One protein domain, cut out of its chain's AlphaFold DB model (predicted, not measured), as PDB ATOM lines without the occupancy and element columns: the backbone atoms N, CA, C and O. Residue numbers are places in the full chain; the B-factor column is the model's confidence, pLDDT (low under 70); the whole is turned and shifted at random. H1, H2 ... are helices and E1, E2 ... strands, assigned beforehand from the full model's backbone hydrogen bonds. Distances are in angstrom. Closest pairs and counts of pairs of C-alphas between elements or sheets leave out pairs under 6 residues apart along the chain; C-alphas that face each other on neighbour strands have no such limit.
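What this domain is: This is residues 5 to 158 and 174 to 181 of the 883 residues of the protein "Dioxygenase" of Aquisphaera giovannonii (UniProt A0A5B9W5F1). Two small sheets lie face to face as a sandwich, E3 E2 E5 E6 against E4 E1 E7, their strands crossed at 39 degrees. From the sandwich E8 and E9, with their link of residues 127 to 136, reach out as a long arm, with E10 beside E8 at its base, while the short helix H1 lies well away from both sheets. The printed part has 162 residues, with one named helix and then ten named strands along the chain; its class is mostly strand, with 70 residues, under half, in named elements. The four-stranded sheet is antiparallel, the three-stranded one mixed, and E8 and E10 form an antiparallel pair. The whole is compact, with a radius of gyration of the C-alphas of 16.9 A and spans of 54 by 37 by 35 A.

How they stand to each other: Begin at H1, residues 6 to 11, which is on neither sheet of the sandwich; 1 of its 2 O i to N i+4 pairs is within hydrogen-bond range. Next find E1, residues 22 to 29, the inner strand between E4, residues 65 to 69, and E7, residues 110 to 115. E4 is antiparallel to E1, with N 23 and O 68 at 2.8 A; E7 is parallel to it, with N 113 and O 26 at 2.9 A. In the other sheet, E2, residues 39 to 44, and E3, residues 54 to 59, form a hairpin, with N 42 and O 56 at 2.8 A. E5, residues 84 to 90, is antiparallel to E2, with N 41 and O 88 at 2.9 A, and forms a hairpin with E6, residues 97 to 100, where N 87 and O 99 are 2.9 A apart. Between the sheets, the closest C-alphas of E3 and E4, Ala 56 and Leu 68, are 6.2 A apart, and those of E6 and E7, Gly 97 and Leu 115, 5.7 A. E8, residues 119 to 126, is antiparallel to E10, residues 174 to 178, with N 119 and O 178 at 2.8 A. E9, residues 137 to 145, pairs with no named strand and bends by 55 degrees at residue 142; its closest C-alpha to E6 is Ala 145, 6.8 A from Val 98.

Where its parts are: Find C-alpha 6 at (237.378, 167.680, 168.243), where H1 begins. E1 starts at C-alpha 22, (266.992, 169.074, 183.457), and runs 23.1 A; E8 runs 22.6 A and E9 22.9 A. E10 ends at C-alpha 178, (242.558, 171.652, 195.585).

The domain as a whole: The C-alphas farthest apart, Asp 108 and Lys 129, are 55.4 A apart. Residues 159 to 173 are not printed, and C-alphas 158 and 174 are 19.9 A apart across the cut. The link E4 to E5 is long. Confidence is under 70 at residues 5 to 20, 48 to 49, 72 to 85, 102 to 108 and 147 to 151.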
ATOM      1  N   SER A   5     235.885 166.795 164.351       28.55
ATOM      2  CA  SER A   5     237.346 166.898 164.478       28.55
ATOM      3  C   SER A   5     237.842 166.967 165.929       28.55
ATOM      4  O   SER A   5     239.035 166.807 166.161       28.55
ATOM      5  N   LEU A   6     236.965 167.253 166.903       27.38
ATOM      6  CA  LEU A   6     237.378 167.680 168.243       27.38
ATOM      7  C   LEU A   6     237.985 166.554 169.097       27.38
ATOM      8  O   LEU A   6     238.871 166.831 169.897       27.38
ATOM      9  N   GLY A   7     237.553 165.300 168.920       27.59
ATOM     10  CA  GLY A   7     238.134 164.154 169.636       27.59
ATOM     11  C   GLY A   7     239.571 163.872 169.188       27.59
ATOM     12  O   GLY A   7     240.493 163.850 170.004       27.59
ATOM     13  N   MET A   8     239.763 163.771 167.871       30.16
ATOM     14  CA  MET A   8     241.064 163.598 167.214       30.16
ATOM     15  C   MET A   8     242.038 164.741 167.564       30.16
ATOM     16  O   MET A   8     243.199 164.492 167.884       30.16
ATOM     17  N   PHE A   9     241.551 165.990 167.616       32.31
ATOM     18  CA  PHE A   9     242.361 167.165 167.969       32.31
ATOM     19  C   PHE A   9     242.927 167.160 169.393       32.31
ATOM     20  O   PHE A   9     243.901 167.860 169.641       32.31
ATOM     21  N   VAL A  10     242.323 166.430 170.336       32.16
ATOM     22  CA  VAL A  10     242.796 166.386 171.733       32.16
ATOM     23  C   VAL A  10     243.700 165.174 171.992       32.16
ATOM     24  O   VAL A  10     244.527 165.222 172.902       32.16
ATOM     25  N   ALA A  11     243.610 164.132 171.160       33.88
ATOM     26  CA  ALA A  11     244.531 162.997 171.181       33.88
ATOM     27  C   ALA A  11     245.911 163.339 170.585       33.88
ATOM     28  O   ALA A  11     246.927 162.936 171.137       33.88
ATOM     29  N   LEU A  12     245.970 164.131 169.507       35.12
ATOM     30  CA  LEU A  12     247.188 164.367 168.705       35.12
ATOM     31  C   LEU A  12     248.322 165.173 169.392       35.12
ATOM     32  O   LEU A  12     249.275 165.593 168.741       35.12
ATOM     33  N   VAL A  13     248.204 165.470 170.687       39.75
ATOM     34  CA  VAL A  13     248.900 166.591 171.347       39.75
ATOM     35  C   VAL A  13     249.850 166.097 172.448       39.75
ATOM     36  O   VAL A  13     249.782 166.562 173.587       39.75
ATOM     37  N   ALA A  14     250.677 165.098 172.125       37.00
ATOM     38  CA  ALA A  14     251.610 164.460 173.068       37.00
ATOM     39  C   ALA A  14     252.956 163.999 172.457       37.00
ATOM     40  O   ALA A  14     253.779 163.415 173.160       37.00
ATOM     41  N   ALA A  15     253.197 164.263 171.168       35.97
ATOM     42  CA  ALA A  15     254.481 164.028 170.508       35.97
ATOM     43  C   ALA A  15     255.227 165.363 170.352       35.97
ATOM     44  O   ALA A  15     255.004 166.116 169.405       35.97
ATOM     45  N   SER A  16     256.079 165.703 171.323       37.44
ATOM     46  CA  SER A  16     257.008 166.827 171.189       37.44
ATOM     47  C   SER A  16     258.236 166.683 172.086       37.44
ATOM     48  O   SER A  16     258.167 166.067 173.142       37.44
ATOM     49  N   GLN A  17     259.363 167.207 171.597       46.00
ATOM     50  CA  GLN A  17     260.724 167.208 172.157       46.00
ATOM     51  C   GLN A  17     260.854 167.041 173.687       46.00
ATOM     52  O   GLN A  17     261.147 168.000 174.392       46.00
ATOM     53  N   VAL A  18     260.779 165.802 174.193       50.59
ATOM     54  CA  VAL A  18     261.135 165.526 175.593       50.59
ATOM     55  C   VAL A  18     262.605 165.900 175.807       50.59
ATOM     56  O   VAL A  18     263.507 165.246 175.266       50.59
ATOM     57  N   GLY A  19     262.836 166.973 176.564       52.19
ATOM     58  CA  GLY A  19     264.136 167.602 176.761       52.19
ATOM     59  C   GLY A  19     265.088 166.627 177.436       52.19
ATOM     60  O   GLY A  19     264.733 165.987 178.432       52.19
ATOM     61  N   ARG A  20     266.296 166.460 176.900       57.03
ATOM     62  CA  ARG A  20     267.202 165.385 177.348       57.03
ATOM     63  C   ARG A  20     268.004 165.749 178.605       57.03
ATOM     64  O   ARG A  20     268.801 164.932 179.065       57.03
ATOM     65  N   GLY A  21     267.795 166.943 179.167       73.00
ATOM     66  CA  GLY A  21     268.511 167.466 180.329       73.00
ATOM     67  C   GLY A  21     267.709 167.521 181.638       73.00
ATOM     68  O   GLY A  21     267.399 166.504 182.272       73.00
ATOM     69  N   VAL A  22     267.494 168.746 182.116       84.62
ATOM     70  CA  VAL A  22     266.992 169.074 183.457       84.62
ATOM     71  C   VAL A  22     265.723 169.901 183.310       84.62
ATOM     72  O   VAL A  22     265.751 170.948 182.674       84.62
ATOM     73  N   VAL A  23     264.634 169.470 183.943       87.44
ATOM     74  CA  VAL A  23     263.394 170.250 183.996       87.44
ATOM     75  C   VAL A  23     263.616 171.429 184.930       87.44
ATOM     76  O   VAL A  23     263.877 171.228 186.120       87.44
ATOM     77  N   VAL A  24     263.533 172.645 184.402       91.38
ATOM     78  CA  VAL A  24     263.704 173.877 185.177       91.38
ATOM     79  C   VAL A  24     262.396 174.651 185.234       91.38
ATOM     80  O   VAL A  24     261.606 174.644 184.292       91.38
ATOM     81  N   GLY A  25     262.142 175.320 186.349       93.56
ATOM     82  CA  GLY A  25     260.885 176.034 186.527       93.56
ATOM     83  C   GLY A  25     260.852 176.924 187.752       93.56
ATOM     84  O   GLY A  25     261.797 176.970 188.540       93.56
ATOM     85  N   GLU A  26     259.745 177.638 187.897       96.00
ATOM     86  CA  GLU A  26     259.478 178.536 189.014       96.00
ATOM     87  C   GLU A  26     258.041 178.361 189.509       96.00
ATOM     88  O   GLU A  26     257.100 178.192 188.731       96.00
ATOM     89  N   VAL A  27     257.867 178.397 190.825       97.00
ATOM     90  CA  VAL A  27     256.571 178.288 191.487       97.00
ATOM     91  C   VAL A  27     256.238 179.630 192.110       97.00
ATOM     92  O   VAL A  27     257.006 180.164 192.915       97.00
ATOM     93  N   VAL A  28     255.078 180.162 191.746       96.88
ATOM     94  CA  VAL A  28     254.573 181.450 192.226       96.88
ATOM     95  C   VAL A  28     253.186 181.298 192.831       96.88
ATOM     96  O   VAL A  28     252.483 180.338 192.536       96.88
ATOM     97  N   ASP A  29     252.771 182.234 193.675       96.12
ATOM     98  CA  ASP A  29     251.396 182.311 194.159       96.12
ATOM     99  C   ASP A  29     250.474 183.060 193.179       96.12
ATOM    100  O   ASP A  29     250.909 183.592 192.155       96.12
ATOM    101  N   ALA A  30     249.187 183.145 193.518       92.06
ATOM    102  CA  ALA A  30     248.172 183.896 192.774       92.06
ATOM    103  C   ALA A  30     248.498 185.394 192.549       92.06
ATOM    104  O   ALA A  30     247.912 186.018 191.666       92.06
ATOM    105  N   ALA A  31     249.421 185.977 193.327       94.06
ATOM    106  CA  ALA A  31     249.913 187.349 193.176       94.06
ATOM    107  C   ALA A  31     251.259 187.424 192.420       94.06
ATOM    108  O   ALA A  31     251.864 188.492 192.329       94.06
ATOM    109  N   GLY A  32     251.745 186.301 191.882       94.12
ATOM    110  CA  GLY A  32     253.003 186.197 191.145       94.12
ATOM    111  C   GLY A  32     254.261 186.179 192.018       94.12
ATOM    112  O   GLY A  32     255.359 186.282 191.468       94.12
ATOM    113  N   ARG A  33     254.129 186.051 193.345       97.44
ATOM    114  CA  ARG A  33     255.252 186.034 194.299       97.44
ATOM    115  C   ARG A  33     255.843 184.623 194.407       97.44
ATOM    116  O   ARG A  33     255.064 183.676 194.456       97.44
ATOM    117  N   PRO A  34     257.172 184.448 194.495       97.44
ATOM    118  CA  PRO A  34     257.786 183.127 194.642       97.44
ATOM    119  C   PRO A  34     257.296 182.313 195.848       97.44
ATOM    120  O   PRO A  34     257.176 182.840 196.954       97.44
ATOM    121  N   VAL A  35     257.095 181.004 195.657       97.94
ATOM    122  CA  VAL A  35     256.748 180.055 196.729       97.94
ATOM    123  C   VAL A  35     257.950 179.162 197.035       97.94
ATOM    124  O   VAL A  35     258.206 178.177 196.343       97.94
ATOM    125  N   ALA A  36     258.682 179.500 198.096       97.69
ATOM    126  CA  ALA A  36     259.864 178.762 198.538       97.69
ATOM    127  C   ALA A  36     259.522 177.476 199.315       97.69
ATOM    128  O   ALA A  36     258.550 177.422 200.080       97.69
ATOM    129  N   GLY A  37     260.344 176.434 199.160       97.62
ATOM    130  CA  GLY A  37     260.181 175.144 199.834       97.62
ATOM    131  C   GLY A  37     258.854 174.441 199.528       97.62
ATOM    132  O   GLY A  37     258.248 173.869 200.436       97.62
ATOM    133  N   ALA A  38     258.343 174.565 198.303       97.81
ATOM    134  CA  ALA A  38     257.294 173.698 197.770       97.81
ATOM    135  C   ALA A  38     257.917 172.365 197.337       97.81
ATOM    136  O   ALA A  38     259.029 172.351 196.814       97.81
ATOM    137  N   GLU A  39     257.216 171.258 197.559       97.88
ATOM    138  CA  GLU A  39     257.588 169.928 197.077       97.88
ATOM    139  C   GLU A  39     257.307 169.846 195.572       97.88
ATOM    140  O   GLU A  39     256.203 170.178 195.135       97.88
ATOM    141  N   VAL A  40     258.292 169.406 194.786       97.12
ATOM    142  CA  VAL A  40     258.195 169.283 193.325       97.12
ATOM    143  C   VAL A  40     258.515 167.846 192.920       97.12
ATOM    144  O   VAL A  40     259.548 167.307 193.319       97.12
ATOM    145  N   ALA A  41     257.651 167.228 192.117       94.94
ATOM    146  CA  ALA A  41     257.823 165.870 191.609       94.94
ATOM    147  C   ALA A  41     257.640 165.818 190.088       94.94
ATOM    148  O   ALA A  41     256.586 166.166 189.563       94.94
ATOM    149  N   LEU A  42     258.650 165.322 189.381       91.25
ATOM    150  CA  LEU A  42     258.531 164.873 188.000       91.25
ATOM    151  C   LEU A  42     257.871 163.493 188.018       91.25
ATOM    152  O   LEU A  42     258.443 162.559 188.580       91.25
ATOM    153  N   ALA A  43     256.696 163.352 187.414       88.50
ATOM    154  CA  ALA A  43     255.952 162.096 187.391       88.50
ATOM    155  C   ALA A  43     255.896 161.480 185.990       88.50
ATOM    156  O   ALA A  43     255.945 162.180 184.977       88.50
ATOM    157  N   ALA A  44     255.759 160.159 185.943       81.56
ATOM    158  CA  ALA A  44     255.377 159.436 184.737       81.56
ATOM    159  C   ALA A  44     253.945 159.790 184.290       81.56
ATOM    160  O   ALA A  44     253.131 160.253 185.092       81.56
ATOM    161  N   GLY A  45     253.605 159.509 183.029       76.44
ATOM    162  CA  GLY A  45     252.209 159.220 182.678       76.44
ATOM    163  C   GLY A  45     251.733 157.899 183.309       76.44
ATOM    164  O   GLY A  45     252.546 157.097 183.768       76.44
ATOM    165  N   THR A  46     250.420 157.644 183.321       75.56
ATOM    166  CA  THR A  46     249.858 156.396 183.871       75.56
ATOM    167  C   THR A  46     250.346 155.170 183.090       75.56
ATOM    168  O   THR A  46     250.073 155.026 181.892       75.56
ATOM    169  N   LEU A  47     251.064 154.278 183.774       73.75
ATOM    170  CA  LEU A  47     251.699 153.095 183.190       73.75
ATOM    171  C   LEU A  47     250.691 151.973 182.872       73.75
ATOM    172  O   LEU A  47     249.528 152.022 183.279       73.75
ATOM    173  N   ARG A  48     251.152 150.919 182.177       68.12
ATOM    174  CA  ARG A  48     250.361 149.702 181.889       68.12
ATOM    175  C   ARG A  48     249.899 148.924 183.126       68.12
ATOM    176  O   ARG A  48     249.134 147.985 182.976       68.12
ATOM    177  N   ASP A  49     250.348 149.255 184.330       67.62
ATOM    178  CA  ASP A  49     249.874 148.629 185.570       67.62
ATOM    179  C   ASP A  49     248.924 149.526 186.385       67.62
ATOM    180  O   ASP A  49     248.504 149.140 187.480       67.62
ATOM    181  N   GLY A  50     248.592 150.709 185.852       71.38
ATOM    182  CA  GLY A  50     247.811 151.756 186.511       71.38
ATOM    183  C   GLY A  50     248.626 152.687 187.417       71.38
ATOM    184  O   GLY A  50     248.066 153.654 187.936       71.38
ATOM    185  N   SER A  51     249.923 152.439 187.628       79.12
ATOM    186  CA  SER A  51     250.741 153.265 188.521       79.12
ATOM    187  C   SER A  51     251.176 154.594 187.890       79.12
ATOM    188  O   SER A  51     251.206 154.767 186.668       79.12
ATOM    189  N   VAL A  52     251.508 155.548 188.758       85.06
ATOM    190  CA  VAL A  52     252.023 156.884 188.437       85.06
ATOM    191  C   VAL A  52     253.248 157.152 189.327       85.06
ATOM    192  O   VAL A  52     253.148 157.848 190.347       85.06
ATOM    193  N   PRO A  53     254.412 156.552 189.010       87.06
ATOM    194  CA  PRO A  53     255.625 156.739 189.795       87.06
ATOM    195  C   PRO A  53     256.215 158.147 189.641       87.06
ATOM    196  O   PRO A  53     256.141 158.783 188.586       87.06
ATOM    197  N   VAL A  54     256.870 158.601 190.709       90.94
ATOM    198  CA  VAL A  54     257.730 159.790 190.695       90.94
ATOM    199  C   VAL A  54     259.096 159.391 190.131       90.94
ATOM    200  O   VAL A  54     259.750 158.495 190.657       90.94
ATOM    201  N   LEU A  55     259.515 160.059 189.057       87.62
ATOM    202  CA  LEU A  55     260.777 159.828 188.346       87.62
ATOM    203  C   LEU A  55     261.929 160.644 188.947       87.62
ATOM    204  O   LEU A  55     263.057 160.167 189.016       87.62
ATOM    205  N   ALA A  56     261.643 161.866 189.396       90.81
ATOM    206  CA  ALA A  56     262.572 162.720 190.130       90.81
ATOM    207  C   ALA A  56     261.795 163.617 191.102       90.81
ATOM    208  O   ALA A  56     260.660 163.997 190.821       90.81
ATOM    209  N   ALA A  57     262.403 163.978 192.228       95.19
ATOM    210  CA  ALA A  57     261.798 164.846 193.235       95.19
ATOM    211  C   ALA A  57     262.798 165.893 193.736       95.19
ATOM    212  O   ALA A  57     264.010 165.695 193.659       95.19
ATOM    213  N   GLY A  58     262.278 166.997 194.261       96.44
ATOM    214  CA  GLY A  58     263.058 168.091 194.826       96.44
ATOM    215  C   GLY A  58     262.162 169.118 195.513       96.44
ATOM    216  O   GLY A  58     260.975 168.877 195.745       96.44
ATOM    217  N   THR A  59     262.727 170.278 195.827       97.94
ATOM    218  CA  THR A  59     261.994 171.403 196.419       97.94
ATOM    219  C   THR A  59     262.365 172.717 195.755       97.94
ATOM    220  O   THR A  59     263.478 172.851 195.246       97.94
ATOM    221  N   THR A  60     261.473 173.704 195.809       98.19
ATOM    222  CA  THR A  60     261.791 175.059 195.347       98.19
ATOM    223  C   THR A  60     262.730 175.800 196.297       98.19
ATOM    224  O   THR A  60     262.624 175.679 197.520       98.19
ATOM    225  N   ASP A  61     263.633 176.600 195.732       97.62
ATOM    226  CA  ASP A  61     264.561 177.456 196.473       97.62
ATOM    227  C   ASP A  61     263.894 178.741 197.019       97.62
ATOM    228  O   ASP A  61     262.685 178.948 196.895       97.62
ATOM    229  N   GLY A  62     264.686 179.631 197.627       96.38
ATOM    230  CA  GLY A  62     264.210 180.923 198.147       96.38
ATOM    231  C   GLY A  62     263.658 181.890 197.086       96.38
ATOM    232  O   GLY A  62     262.943 182.826 197.435       96.38
ATOM    233  N   SER A  63     263.950 181.656 195.803       95.88
ATOM    234  CA  SER A  63     263.401 182.373 194.644       95.88
ATOM    235  C   SER A  63     262.243 181.624 193.967       95.88
ATOM    236  O   SER A  63     261.781 182.033 192.904       95.88
ATOM    237  N   GLY A  64     261.744 180.547 194.589       97.00
ATOM    238  CA  GLY A  64     260.662 179.710 194.071       97.00
ATOM    239  C   GLY A  64     261.085 178.775 192.937       97.00
ATOM    240  O   GLY A  64     260.223 178.128 192.343       97.00
ATOM    241  N   ARG A  65     262.380 178.679 192.617       97.12
ATOM    242  CA  ARG A  65     262.888 177.929 191.460       97.12
ATOM    243  C   ARG A  65     263.189 176.478 191.787       97.12
ATOM    244  O   ARG A  65     263.599 176.165 192.901       97.12
ATOM    245  N   PHE A  66     263.009 175.595 190.810       96.38
ATOM    246  CA  PHE A  66     263.351 174.176 190.913       96.38
ATOM    247  C   PHE A  66     264.159 173.692 189.706       96.38
ATOM    248  O   PHE A  66     264.053 174.225 188.601       96.38
ATOM    249  N   HIS A  67     264.929 172.628 189.936       94.31
ATOM    250  CA  HIS A  67     265.716 171.923 188.929       94.31
ATOM    251  C   HIS A  67     265.579 170.412 189.172       94.31
ATOM    252  O   HIS A  67     266.067 169.907 190.183       94.31
ATOM    253  N   LEU A  68     264.917 169.681 188.270       91.69
ATOM    254  CA  LEU A  68     264.747 168.225 188.354       91.69
ATOM    255  C   LEU A  68     265.478 167.530 187.205       91.69
ATOM    256  O   LEU A  68     265.107 167.665 186.042       91.69
ATOM    257  N   ARG A  69     266.520 166.758 187.516       87.69
ATOM    258  CA  ARG A  69     267.241 165.971 186.508       87.69
ATOM    259  C   ARG A  69     266.420 164.744 186.113       87.69
ATOM    260  O   ARG A  69     266.056 163.954 186.983       87.69
ATOM    261  N   ARG A  70     266.175 164.550 184.814       81.38
ATOM    262  CA  ARG A  70     265.530 163.330 184.303       81.38
ATOM    263  C   ARG A  70     266.442 162.109 184.522       81.38
ATOM    264  O   ARG A  70     267.641 162.212 184.241       81.38
ATOM    265  N   PRO A  71     265.929 160.956 184.995       77.44
ATOM    266  CA  PRO A  71     266.716 159.727 185.027       77.44
ATOM    267  C   PRO A  71     267.002 159.261 183.587       77.44
ATOM    268  O   PRO A  71     266.061 159.124 182.803       77.44
ATOM    269  N   PRO A  72     268.269 159.023 183.199       63.47
ATOM    270  CA  PRO A  72     268.601 158.629 181.834       63.47
ATOM    271  C   PRO A  72     268.054 157.229 181.529       63.47
ATOM    272  O   PRO A  72     268.376 156.273 182.231       63.47
ATOM    273  N   GLY A  73     267.232 157.110 180.482       58.56
ATOM    274  CA  GLY A  73     266.606 155.840 180.094       58.56
ATOM    275  C   GLY A  73     265.681 155.265 181.170       58.56
ATOM    276  O   GLY A  73     265.691 154.053 181.390       58.56
ATOM    277  N   ALA A  74     264.936 156.128 181.873       55.97
ATOM    278  CA  ALA A  74     264.025 155.747 182.948       55.97
ATOM    279  C   ALA A  74     263.124 154.567 182.541       55.97
ATOM    280  O   ALA A  74     262.383 154.649 181.561       55.97
ATOM    281  N   ARG A  75     263.160 153.476 183.316       54.25
ATOM    282  CA  ARG A  75     262.244 152.339 183.161       54.25
ATOM    283  C   ARG A  75     261.509 152.051 184.460       54.25
ATOM    284  O   ARG A  75     262.141 151.882 185.498       54.25
ATOM    285  N   ALA A  76     260.188 151.933 184.383       47.38
ATOM    286  CA  ALA A  76     259.321 151.515 185.481       47.38
ATOM    287  C   ALA A  76     258.494 150.313 185.011       47.38
ATOM    288  O   ALA A  76     258.017 150.288 183.877       47.38
ATOM    289  N   GLY A  77     258.426 149.256 185.825       49.62
ATOM    290  CA  GLY A  77     257.871 147.965 185.388       49.62
ATOM    291  C   GLY A  77     258.580 147.360 184.162       49.62
ATOM    292  O   GLY A  77     257.993 146.564 183.442       49.62
ATOM    293  N   GLY A  78     259.821 147.778 183.873       46.31
ATOM    294  CA  GLY A  78     260.566 147.403 182.664       46.31
ATOM    295  C   GLY A  78     260.214 148.195 181.395       46.31
ATOM    296  O   GLY A  78     260.982 148.137 180.433       46.31
ATOM    297  N   GLN A  79     259.126 148.974 181.386       49.78
ATOM    298  CA  GLN A  79     258.736 149.806 180.242       49.78
ATOM    299  C   GLN A  79     259.523 151.127 180.205       49.78
ATOM    300  O   GLN A  79     259.771 151.689 181.273       49.78
ATOM    301  N   PRO A  80     259.894 151.657 179.020       52.88
ATOM    302  CA  PRO A  80     260.425 153.015 178.887       52.88
ATOM    303  C   PRO A  80     259.424 154.054 179.401       52.88
ATOM    304  O   PRO A  80     258.258 154.036 179.013       52.88
ATOM    305  N   VAL A  81     259.888 154.974 180.247       55.81
ATOM    306  CA  VAL A  81     259.088 156.072 180.820       55.81
ATOM    307  C   VAL A  81     259.542 157.423 180.267       55.81
ATOM    308  O   VAL A  81     259.528 158.444 180.951       55.81
ATOM    309  N   ASP A  82     259.958 157.423 179.001       48.47
ATOM    310  CA  ASP A  82     260.380 158.621 178.276       48.47
ATOM    311  C   ASP A  82     259.235 159.655 178.173       48.47
ATOM    312  O   ASP A  82     259.494 160.844 178.024       48.47
ATOM    313  N   THR A  83     257.973 159.239 178.342       53.66
ATOM    314  CA  THR A  83     256.825 160.117 178.620       53.66
ATOM    315  C   THR A  83     256.722 160.461 180.113       53.66
ATOM    316  O   THR A  83     255.838 159.998 180.844       53.66
ATOM    317  N   ALA A  84     257.613 161.342 180.572       52.94
ATOM    318  CA  ALA A  84     257.389 162.085 181.810       52.94
ATOM    319  C   ALA A  84     256.138 162.964 181.627       52.94
ATOM    320  O   ALA A  84     256.150 163.900 180.833       52.94
ATOM    321  N   GLY A  85     255.041 162.621 182.303       69.06
ATOM    322  CA  GLY A  85     253.712 163.164 182.008       69.06
ATOM    323  C   GLY A  85     253.483 164.572 182.549       69.06
ATOM    324  O   GLY A  85     252.782 165.360 181.924       69.06
ATOM    325  N   ALA A  86     254.068 164.907 183.703       85.75
ATOM    326  CA  ALA A  86     253.921 166.232 184.299       85.75
ATOM    327  C   ALA A  86     254.978 166.547 185.365       85.75
ATOM    328  O   ALA A  86     255.511 165.649 186.027       85.75
ATOM    329  N   VAL A  87     255.191 167.844 185.607       91.38
ATOM    330  CA  VAL A  87     255.711 168.345 186.886       91.38
ATOM    331  C   VAL A  87     254.534 168.606 187.818       91.38
ATOM    332  O   VAL A  87     253.638 169.376 187.486       91.38
ATOM    333  N   TRP A  88     254.563 168.005 189.000       94.50
ATOM    334  CA  TRP A  88     253.614 168.205 190.090       94.50
ATOM    335  C   TRP A  88     254.223 169.056 191.197       94.50
ATOM    336  O   TRP A  88     255.395 168.892 191.534       94.50
ATOM    337  N   ILE A  89     253.425 169.951 191.780       96.44
ATOM    338  CA  ILE A  89     253.842 170.849 192.859       96.44
ATOM    339  C   ILE A  89     252.842 170.779 194.020       96.44
ATOM    340  O   ILE A  89     251.628 170.871 193.822       96.44
ATOM    341  N   ARG A  90     253.360 170.665 195.248       96.00
ATOM    342  CA  ARG A  90     252.599 170.696 196.503       96.00
ATOM    343  C   ARG A  90     253.245 171.665 197.495       96.00
ATOM    344  O   ARG A  90     254.439 171.590 197.768       96.00
ATOM    345  N   LYS A  91     252.438 172.523 198.117       96.38
ATOM    346  CA  LYS A  91     252.817 173.316 199.292       96.38
ATOM    347  C   LYS A  91     251.644 173.327 200.268       96.38
ATOM    348  O   LYS A  91     250.513 173.548 199.850       96.38
ATOM    349  N   ASP A  92     251.896 173.097 201.551       93.88
ATOM    350  CA  ASP A  92     250.831 173.154 202.554       93.88
ATOM    351  C   ASP A  92     250.255 174.579 202.658       93.88
ATOM    352  O   ASP A  92     250.990 175.566 202.597       93.88
ATOM    353  N   GLY A  93     248.923 174.678 202.739       93.44
ATOM    354  CA  GLY A  93     248.172 175.935 202.592       93.44
ATOM    355  C   GLY A  93     247.792 176.299 201.147       93.44
ATOM    356  O   GLY A  93     246.955 177.181 200.948       93.44
ATOM    357  N   PHE A  94     248.331 175.599 200.145       95.88
ATOM    358  CA  PHE A  94     248.009 175.777 198.728       95.88
ATOM    359  C   PHE A  94     247.317 174.539 198.142       95.88
ATOM    360  O   PHE A  94     247.456 173.420 198.639       95.88
ATOM    361  N   GLY A  95     246.579 174.737 197.050       93.94
ATOM    362  CA  GLY A  95     246.145 173.644 196.187       93.94
ATOM    363  C   GLY A  95     247.315 173.030 195.411       93.94
ATOM    364  O   GLY A  95     248.366 173.647 195.258       93.94
ATOM    365  N   LEU A  96     247.119 171.817 194.887       94.94
ATOM    366  CA  LEU A  96     248.056 171.192 193.948       94.94
ATOM    367  C   LEU A  96     248.270 172.073 192.707       94.94
ATOM    368  O   LEU A  96     247.306 172.579 192.130       94.94
ATOM    369  N   GLY A  97     249.525 172.194 192.275       93.50
ATOM    370  CA  GLY A  97     249.912 172.725 190.967       93.50
ATOM    371  C   GLY A  97     250.405 171.606 190.050       93.50
ATOM    372  O   GLY A  97     250.947 170.606 190.525       93.50
ATOM    373  N   VAL A  98     250.233 171.771 188.740       91.50
ATOM    374  CA  VAL A  98     250.736 170.828 187.732       91.50
ATOM    375  C   VAL A  98     251.072 171.561 186.426       91.50
ATOM    376  O   VAL A  98     250.364 172.492 186.045       91.50
ATOM    377  N   SER A  99     252.141 171.145 185.747       87.19
ATOM    378  CA  SER A  99     252.493 171.537 184.373       87.19
ATOM    379  C   SER A  99     252.638 170.265 183.542       87.19
ATOM    380  O   SER A  99     253.394 169.368 183.918       87.19
ATOM    381  N   ASP A 100     251.876 170.175 182.451       76.88
ATOM    382  CA  ASP A 100     251.974 169.099 181.461       76.88
ATOM    383  C   ASP A 100     253.303 169.235 180.705       76.88
ATOM    384  O   ASP A 100     253.647 170.323 180.250       76.88
ATOM    385  N   LEU A 101     254.061 168.145 180.595       72.00
ATOM    386  CA  LEU A 101     255.344 168.132 179.892       72.00
ATOM    387  C   LEU A 101     255.237 167.606 178.457       72.00
ATOM    388  O   LEU A 101     256.084 167.947 177.639       72.00
ATOM    389  N   LEU A 102     254.184 166.859 178.110       59.69
ATOM    390  CA  LEU A 102     254.028 166.198 176.803       59.69
ATOM    391  C   LEU A 102     253.959 167.187 175.619       59.69
ATOM    392  O   LEU A 102     254.139 166.810 174.459       59.69
ATOM    393  N   ARG A 103     253.670 168.455 175.931       56.16
ATOM    394  CA  ARG A 103     253.439 169.572 174.997       56.16
ATOM    395  C   ARG A 103     254.434 170.715 175.139       56.16
ATOM    396  O   ARG A 103     254.571 171.538 174.238       56.16
ATOM    397  N   GLU A 104     255.026 170.832 176.322       58.09
ATOM    398  CA  GLU A 104     255.668 172.062 176.777       58.09
ATOM    399  C   GLU A 104     257.172 171.918 176.968       58.09
ATOM    400  O   GLU A 104     257.868 172.929 176.930       58.09
ATOM    401  N   ASP A 105     257.647 170.694 177.187       64.38
ATOM    402  CA  ASP A 105     259.036 170.379 177.486       64.38
ATOM    403  C   ASP A 105     259.974 170.816 176.352       64.38
ATOM    404  O   ASP A 105     259.768 170.487 175.184       64.38
ATOM    405  N   ARG A 106     260.992 171.596 176.716       65.56
ATOM    406  CA  ARG A 106     262.135 171.989 175.883       65.56
ATOM    407  C   ARG A 106     263.297 172.292 176.828       65.56
ATOM    408  O   ARG A 106     263.074 172.862 177.895       65.56
ATOM    409  N   ASP A 107     264.532 171.966 176.447       66.81
ATOM    410  CA  ASP A 107     265.709 172.171 177.315       66.81
ATOM    411  C   ASP A 107     266.022 173.669 177.604       66.81
ATOM    412  O   ASP A 107     266.833 173.965 178.481       66.81
ATOM    413  N   ASP A 108     265.372 174.619 176.912       68.06
ATOM    414  CA  ASP A 108     265.445 176.071 177.148       68.06
ATOM    415  C   ASP A 108     264.269 176.649 177.970       68.06
ATOM    416  O   ASP A 108     264.306 177.820 178.365       68.06
ATOM    417  N   ARG A 109     263.217 175.864 178.246       78.19
ATOM    418  CA  ARG A 109     261.975 176.375 178.846       78.19
ATOM    419  C   ARG A 109     261.997 176.370 180.375       78.19
ATOM    420  O   ARG A 109     262.237 175.354 181.018       78.19
ATOM    421  N   VAL A 110     261.601 177.500 180.964       84.75
ATOM    422  CA  VAL A 110     261.280 177.614 182.397       84.75
ATOM    423  C   VAL A 110     259.784 177.360 182.610       84.75
ATOM    424  O   VAL A 110     258.939 178.155 182.195       84.75
ATOM    425  N   HIS A 111     259.441 176.259 183.277       87.38
ATOM    426  CA  HIS A 111     258.061 175.901 183.617       87.38
ATOM    427  C   HIS A 111     257.560 176.725 184.815       87.38
ATOM    428  O   HIS A 111     257.863 176.419 185.968       87.38
ATOM    429  N   ARG A 112     256.791 177.787 184.548       90.62
ATOM    430  CA  ARG A 112     256.138 178.613 185.577       90.62
ATOM    431  C   ARG A 112     254.805 177.995 186.001       90.62
ATOM    432  O   ARG A 112     253.913 177.861 185.168       90.62
ATOM    433  N   VAL A 113     254.638 177.682 187.288       91.31
ATOM    434  CA  VAL A 113     253.372 177.159 187.840       91.31
ATOM    435  C   VAL A 113     252.837 178.059 188.948       91.31
ATOM    436  O   VAL A 113     253.538 178.376 189.908       91.31
ATOM    437  N   THR A 114     251.568 178.446 188.821       93.56
ATOM    438  CA  THR A 114     250.844 179.238 189.821       93.56
ATOM    439  C   THR A 114     250.154 178.324 190.832       93.56
ATOM    440  O   THR A 114     249.329 177.491 190.458       93.56
ATOM    441  N   LEU A 115     250.448 178.511 192.117       94.50
ATOM    442  CA  LEU A 115     249.722 177.911 193.229       94.50
ATOM    443  C   LEU A 115     248.664 178.876 193.767       94.50
ATOM    444  O   LEU A 115     248.942 180.009 194.159       94.50
ATOM    445  N   GLU A 116     247.439 178.379 193.846       93.75
ATOM    446  CA  GLU A 116     246.322 179.052 194.504       93.75
ATOM    447  C   GLU A 116     246.201 178.604 195.964       93.75
ATOM    448  O   GLU A 116     246.593 177.476 196.280       93.75
ATOM    449  N   PRO A 117     245.609 179.421 196.855       94.75
ATOM    450  CA  PRO A 117     245.238 178.980 198.194       94.75
ATOM    451  C   PRO A 117     244.409 177.688 198.171       94.75
ATOM    452  O   PRO A 117     243.583 177.471 197.278       94.75
ATOM    453  N   ALA A 118     244.628 176.836 199.169       92.81
ATOM    454  CA  ALA A 118     243.871 175.608 199.366       92.81
ATOM    455  C   ALA A 118     242.377 175.905 199.586       92.81
ATOM    456  O   ALA A 118     242.005 176.573 200.551       92.81
ATOM    457  N   ALA A 119     241.519 175.364 198.722       89.19
ATOM    458  CA  ALA A 119     240.075 175.351 198.903       89.19
ATOM    459  C   ALA A 119     239.621 173.952 199.342       89.19
ATOM    460  O   ALA A 119     239.935 172.945 198.706       89.19
ATOM    461  N   ALA A 120     238.850 173.899 200.426       89.19
ATOM    462  CA  ALA A 120     238.173 172.688 200.856       89.19
ATOM    463  C   ALA A 120     237.083 172.287 199.851       89.19
ATOM    464  O   ALA A 120     236.266 173.124 199.460       89.19
ATOM    465  N   ARG A 121     237.031 171.006 199.470       91.94
ATOM    466  CA  ARG A 121     235.881 170.402 198.774       91.94
ATOM    467  C   ARG A 121     235.395 169.184 199.540       91.94
ATOM    468  O   ARG A 121     236.197 168.343 199.948       91.94
ATOM    469  N   ARG A 122     234.083 169.075 199.727       95.25
ATOM    470  CA  ARG A 122     233.458 167.952 200.426       95.25
ATOM    471  C   ARG A 122     233.131 166.842 199.440       95.25
ATOM    472  O   ARG A 122     232.487 167.064 198.412       95.25
ATOM    473  N   VAL A 123     233.554 165.633 199.780       95.06
ATOM    474  CA  VAL A 123     233.261 164.411 199.036       95.06
ATOM    475  C   VAL A 123     232.433 163.509 199.937       95.06
ATOM    476  O   VAL A 123     232.942 162.988 200.923       95.06
ATOM    477  N   THR A 124     231.150 163.347 199.626       96.12
ATOM    478  CA  THR A 124     230.249 162.458 200.368       96.12
ATOM    479  C   THR A 124     230.194 161.094 199.690       96.12
ATOM    480  O   THR A 124     229.640 160.976 198.594       96.12
ATOM    481  N   VAL A 125     230.733 160.061 200.333       94.31
ATOM    482  CA  VAL A 125     230.623 158.668 199.887       94.31
ATOM    483  C   VAL A 125     229.485 157.986 200.636       94.31
ATOM    484  O   VAL A 125     229.458 157.970 201.867       94.31
ATOM    485  N   VAL A 126     228.543 157.421 199.885       94.38
ATOM    486  CA  VAL A 126     227.346 156.764 200.428       94.38
ATOM    487  C   VAL A 126     227.151 155.360 199.873       94.38
ATOM    488  O   VAL A 126     227.671 155.031 198.811       94.38
ATOM    489  N   ASP A 127     226.392 154.527 200.578       91.25
ATOM    490  CA  ASP A 127     225.928 153.237 200.070       91.25
ATOM    491  C   ASP A 127     224.732 153.385 199.104       91.25
ATOM    492  O   ASP A 127     224.251 154.486 198.824       91.25
ATOM    493  N   GLU A 128     224.226 152.260 198.592       87.38
ATOM    494  CA  GLU A 128     223.083 152.215 197.663       87.38
ATOM    495  C   GLU A 128     221.767 152.730 198.276       87.38
ATOM    496  O   GLU A 128     220.836 153.067 197.548       87.38
ATOM    497  N   LYS A 129     221.691 152.831 199.610       91.38
ATOM    498  CA  LYS A 129     220.555 153.386 200.361       91.38
ATOM    499  C   LYS A 129     220.742 154.879 200.663       91.38
ATOM    500  O   LYS A 129     219.857 155.505 201.241       91.38
ATOM    501  N   GLY A 130     221.877 155.460 200.272       92.38
ATOM    502  CA  GLY A 130     222.223 156.858 200.498       92.38
ATOM    503  C   GLY A 130     222.781 157.167 201.892       92.38
ATOM    504  O   GLY A 130     222.942 158.354 202.200       92.38
ATOM    505  N   ALA A 131     223.087 156.150 202.702       95.88
ATOM    506  CA  ALA A 131     223.707 156.294 204.017       95.88
ATOM    507  C   ALA A 131     225.226 156.492 203.895       95.88
ATOM    508  O   ALA A 131     225.862 155.904 203.023       95.88
ATOM    509  N   GLY A 132     225.811 157.322 204.760       96.31
ATOM    510  CA  GLY A 132     227.247 157.613 204.758       96.31
ATOM    511  C   GLY A 132     228.114 156.386 205.036       96.31
ATOM    512  O   GLY A 132     227.770 155.565 205.885       96.31
ATOM    513  N   ILE A 133     229.252 156.271 204.344       95.75
ATOM    514  CA  ILE A 133     230.262 155.242 204.628       95.75
ATOM    515  C   ILE A 133     231.426 155.890 205.402       95.75
ATOM    516  O   ILE A 133     232.205 156.627 204.793       95.75
ATOM    517  N   PRO A 134     231.570 155.641 206.717       96.56
ATOM    518  CA  PRO A 134     232.655 156.207 207.518       96.56
ATOM    519  C   PRO A 134     234.009 155.551 207.225       96.56
ATOM    520  O   PRO A 134     234.082 154.417 206.745       96.56
ATOM    521  N   GLY A 135     235.095 156.262 207.540       96.00
ATOM    522  CA  GLY A 135     236.469 155.753 207.438       96.00
ATOM    523  C   GLY A 135     236.992 155.597 206.006       96.00
ATOM    524  O   GLY A 135     238.064 155.033 205.791       96.00
ATOM    525  N   VAL A 136     236.251 156.069 204.995       95.69
ATOM    526  CA  VAL A 136     236.715 156.061 203.601       95.69
ATOM    527  C   VAL A 136     237.793 157.125 203.424       95.69
ATOM    528  O   VAL A 136     237.528 158.312 203.591       95.69
ATOM    529  N   ARG A 137     239.006 156.716 203.043       96.94
ATOM    530  CA  ARG A 137     240.107 157.643 202.743       96.94
ATOM    531  C   ARG A 137     240.034 158.082 201.277       96.94
ATOM    532  O   ARG A 137     240.151 157.249 200.379       96.94
ATOM    533  N   ILE A 138     239.828 159.379 201.055       95.50
ATOM    534  CA  ILE A 138     239.570 160.031 199.765       95.50
ATOM    535  C   ILE A 138     240.727 160.960 199.397       95.50
ATOM    536  O   ILE A 138     240.934 161.979 200.053       95.50
ATOM    537  N   ALA A 139     241.430 160.649 198.308       95.56
ATOM    538  CA  ALA A 139     242.455 161.504 197.704       95.56
ATOM    539  C   ALA A 139     242.059 161.894 196.267       95.56
ATOM    540  O   ALA A 139     241.415 161.093 195.582       95.56
ATOM    541  N   PRO A 140     242.432 163.080 195.749       94.00
ATOM    542  CA  PRO A 140     242.297 163.369 194.321       94.00
ATOM    543  C   PRO A 140     243.173 162.397 193.520       94.00
ATOM    544  O   PRO A 140     244.319 162.157 193.892       94.00
ATOM    545  N   ARG A 141     242.639 161.833 192.431       90.50
ATOM    546  CA  ARG A 141     243.353 160.858 191.590       90.50
ATOM    547  C   ARG A 141     243.520 161.324 190.154       90.50
ATOM    548  O   ARG A 141     244.625 161.226 189.643       90.50
ATOM    549  N   ILE A 142     242.477 161.857 189.527       87.06
ATOM    550  CA  ILE A 142     242.547 162.416 188.169       87.06
ATOM    551  C   ILE A 142     242.070 163.860 188.231       87.06
ATOM    552  O   ILE A 142     240.971 164.123 188.729       87.06
ATOM    553  N   VAL A 143     242.877 164.793 187.729       87.94
ATOM    554  CA  VAL A 143     242.596 166.235 187.769       87.94
ATOM    555  C   VAL A 143     242.874 166.899 186.422       87.94
ATOM    556  O   VAL A 143     243.671 166.404 185.627       87.94
ATOM    557  N   VAL A 144     242.239 168.039 186.168       84.25
ATOM    558  CA  VAL A 144     242.543 168.917 185.032       84.25
ATOM    559  C   VAL A 144     242.855 170.301 185.572       84.25
ATOM    560  O   VAL A 144     242.001 170.923 186.201       84.25
ATOM    561  N   ALA A 145     244.065 170.788 185.307       81.94
ATOM    562  CA  ALA A 145     244.433 172.159 185.620       81.94
ATOM    563  C   ALA A 145     244.069 173.108 184.474       81.94
ATOM    564  O   ALA A 145     244.291 172.813 183.293       81.94
ATOM    565  N   GLU A 146     243.531 174.264 184.844       74.75
ATOM    566  CA  GLU A 146     243.217 175.369 183.946       74.75
ATOM    567  C   GLU A 146     244.491 175.829 183.214       74.75
ATOM    568  O   GLU A 146     245.524 176.069 183.834       74.75
ATOM    569  N   GLY A 147     244.433 175.883 181.880       61.31
ATOM    570  CA  GLY A 147     245.577 176.198 181.012       61.31
ATOM    571  C   GLY A 147     246.311 174.992 180.407       61.31
ATOM    572  O   GLY A 147     246.877 175.137 179.331       61.31
ATOM    573  N   THR A 148     246.251 173.789 180.997       61.91
ATOM    574  CA  THR A 148     246.951 172.608 180.421       61.91
ATOM    575  C   THR A 148     246.321 172.088 179.126       61.91
ATOM    576  O   THR A 148     246.980 171.401 178.349       61.91
ATOM    577  N   ASN A 149     245.036 172.380 178.889       55.41
ATOM    578  CA  ASN A 149     244.230 171.837 177.785       55.41
ATOM    579  C   ASN A 149     244.255 170.290 177.695       55.41
ATOM    580  O   ASN A 149     244.074 169.728 176.610       55.41
ATOM    581  N   TYR A 150     244.529 169.593 178.802       62.72
ATOM    582  CA  TYR A 150     244.612 168.131 178.884       62.72
ATOM    583  C   TYR A 150     243.385 167.559 179.611       62.72
ATOM    584  O   TYR A 150     242.799 168.226 180.463       62.72
ATOM    585  N   LEU A 151     242.950 166.338 179.275       60.53
ATOM    586  CA  LEU A 151     241.659 165.806 179.752       60.53
ATOM    587  C   LEU A 151     241.704 165.124 181.129       60.53
ATOM    588  O   LEU A 151     240.654 164.968 181.756       60.53
ATOM    589  N   GLY A 152     242.896 164.801 181.638       74.38
ATOM    590  CA  GLY A 152     243.085 164.376 183.025       74.38
ATOM    591  C   GLY A 152     244.499 163.879 183.312       74.38
ATOM    592  O   GLY A 152     244.875 162.820 182.824       74.38
ATOM    593  N   VAL A 153     245.272 164.604 184.123       81.19
ATOM    594  CA  VAL A 153     246.569 164.123 184.631       81.19
ATOM    595  C   VAL A 153     246.324 163.343 185.923       81.19
ATOM    596  O   VAL A 153     245.551 163.780 186.785       81.19
ATOM    597  N   ALA A 154     246.965 162.184 186.066       86.88
ATOM    598  CA  ALA A 154     246.840 161.349 187.253       86.88
ATOM    599  C   ALA A 154     247.839 161.767 188.349       86.88
ATOM    600  O   ALA A 154     249.017 161.993 188.078       86.88
ATOM    601  N   VAL A 155     247.358 161.885 189.590       91.94
ATOM    602  CA  VAL A 155     248.149 162.287 190.766       91.94
ATOM    603  C   VAL A 155     249.163 161.182 191.118       91.94
ATOM    604  O   VAL A 155     248.757 160.011 191.157       91.94
ATOM    605  N   PRO A 156     250.443 161.511 191.414       93.06
ATOM    606  CA  PRO A 156     251.485 160.516 191.667       93.06
ATOM    607  C   PRO A 156     251.180 159.641 192.882       93.06
ATOM    608  O   PRO A 156     250.749 160.143 193.922       93.06
ATOM    609  N   ASP A 157     251.457 158.339 192.799       90.38
ATOM    610  CA  ASP A 157     251.010 157.392 193.832       90.38
ATOM    611  C   ASP A 157     251.613 157.689 195.215       90.38
ATOM    612  O   ASP A 157     250.912 157.637 196.224       90.38
ATOM    613  N   ALA A 158     252.878 158.124 195.258       92.69
ATOM    614  CA  ALA A 158     253.583 158.549 196.477       92.69
ATOM    615  C   ALA A 158     253.007 159.825 197.141       92.69
ATOM    616  O   ALA A 158     253.482 160.276 198.190       92.69
ATOM    617  N   GLU A 174     236.713 165.900 203.726       96.69
ATOM    618  CA  GLU A 174     237.048 167.282 203.352       96.69
ATOM    619  C   GLU A 174     238.431 167.354 202.676       96.69
ATOM    620  O   GLU A 174     239.470 167.446 203.331       96.69
ATOM    621  N   VAL A 175     238.460 167.309 201.343       94.75
ATOM    622  CA  VAL A 175     239.703 167.341 200.558       94.75
ATOM    623  C   VAL A 175     240.219 168.779 200.474       94.75
ATOM    624  O   VAL A 175     239.626 169.620 199.800       94.75
ATOM    625  N   ARG A 176     241.342 169.060 201.146       93.62
ATOM    626  CA  ARG A 176     241.954 170.404 201.247       93.62
ATOM    627  C   ARG A 176     243.101 170.673 200.262       93.62
ATOM    628  O   ARG A 176     243.753 171.702 200.360       93.62
ATOM    629  N   SER A 177     243.373 169.781 199.313       89.94
ATOM    630  CA  SER A 177     244.526 169.893 198.401       89.94
ATOM    631  C   SER A 177     244.204 170.495 197.024       89.94
ATOM    632  O   SER A 177     244.922 170.244 196.055       89.94
ATOM    633  N   LEU A 178     243.099 171.232 196.883       92.06
ATOM    634  CA  LEU A 178     242.558 171.652 195.585       92.06
ATOM    635  C   LEU A 178     242.483 173.180 195.489       92.06
ATOM    636  O   LEU A 178     241.927 173.831 196.365       92.06
ATOM    637  N   GLY A 179     243.035 173.756 194.420       89.06
ATOM    638  CA  GLY A 179     242.935 175.192 194.130       89.06
ATOM    639  C   GLY A 179     241.739 175.522 193.230       89.06
ATOM    640  O   GLY A 179     241.095 174.622 192.683       89.06
ATOM    641  N   ARG A 180     241.458 176.815 193.007       88.75
ATOM    642  CA  ARG A 180     240.410 177.241 192.049       88.75
ATOM    643  C   ARG A 180     240.708 176.840 190.596       88.75
ATOM    644  O   ARG A 180     239.775 176.560 189.856       88.75
ATOM    645  N   LEU A 181     241.990 176.743 190.231       85.06
ATOM    646  CA  LEU A 181     242.471 176.350 188.898       85.06
ATOM    647  C   LEU A 181     242.414 174.828 188.641       85.06
ATOM    648  O   LEU A 181     242.925 174.379 187.621       85.06
TER     649      LEU A 181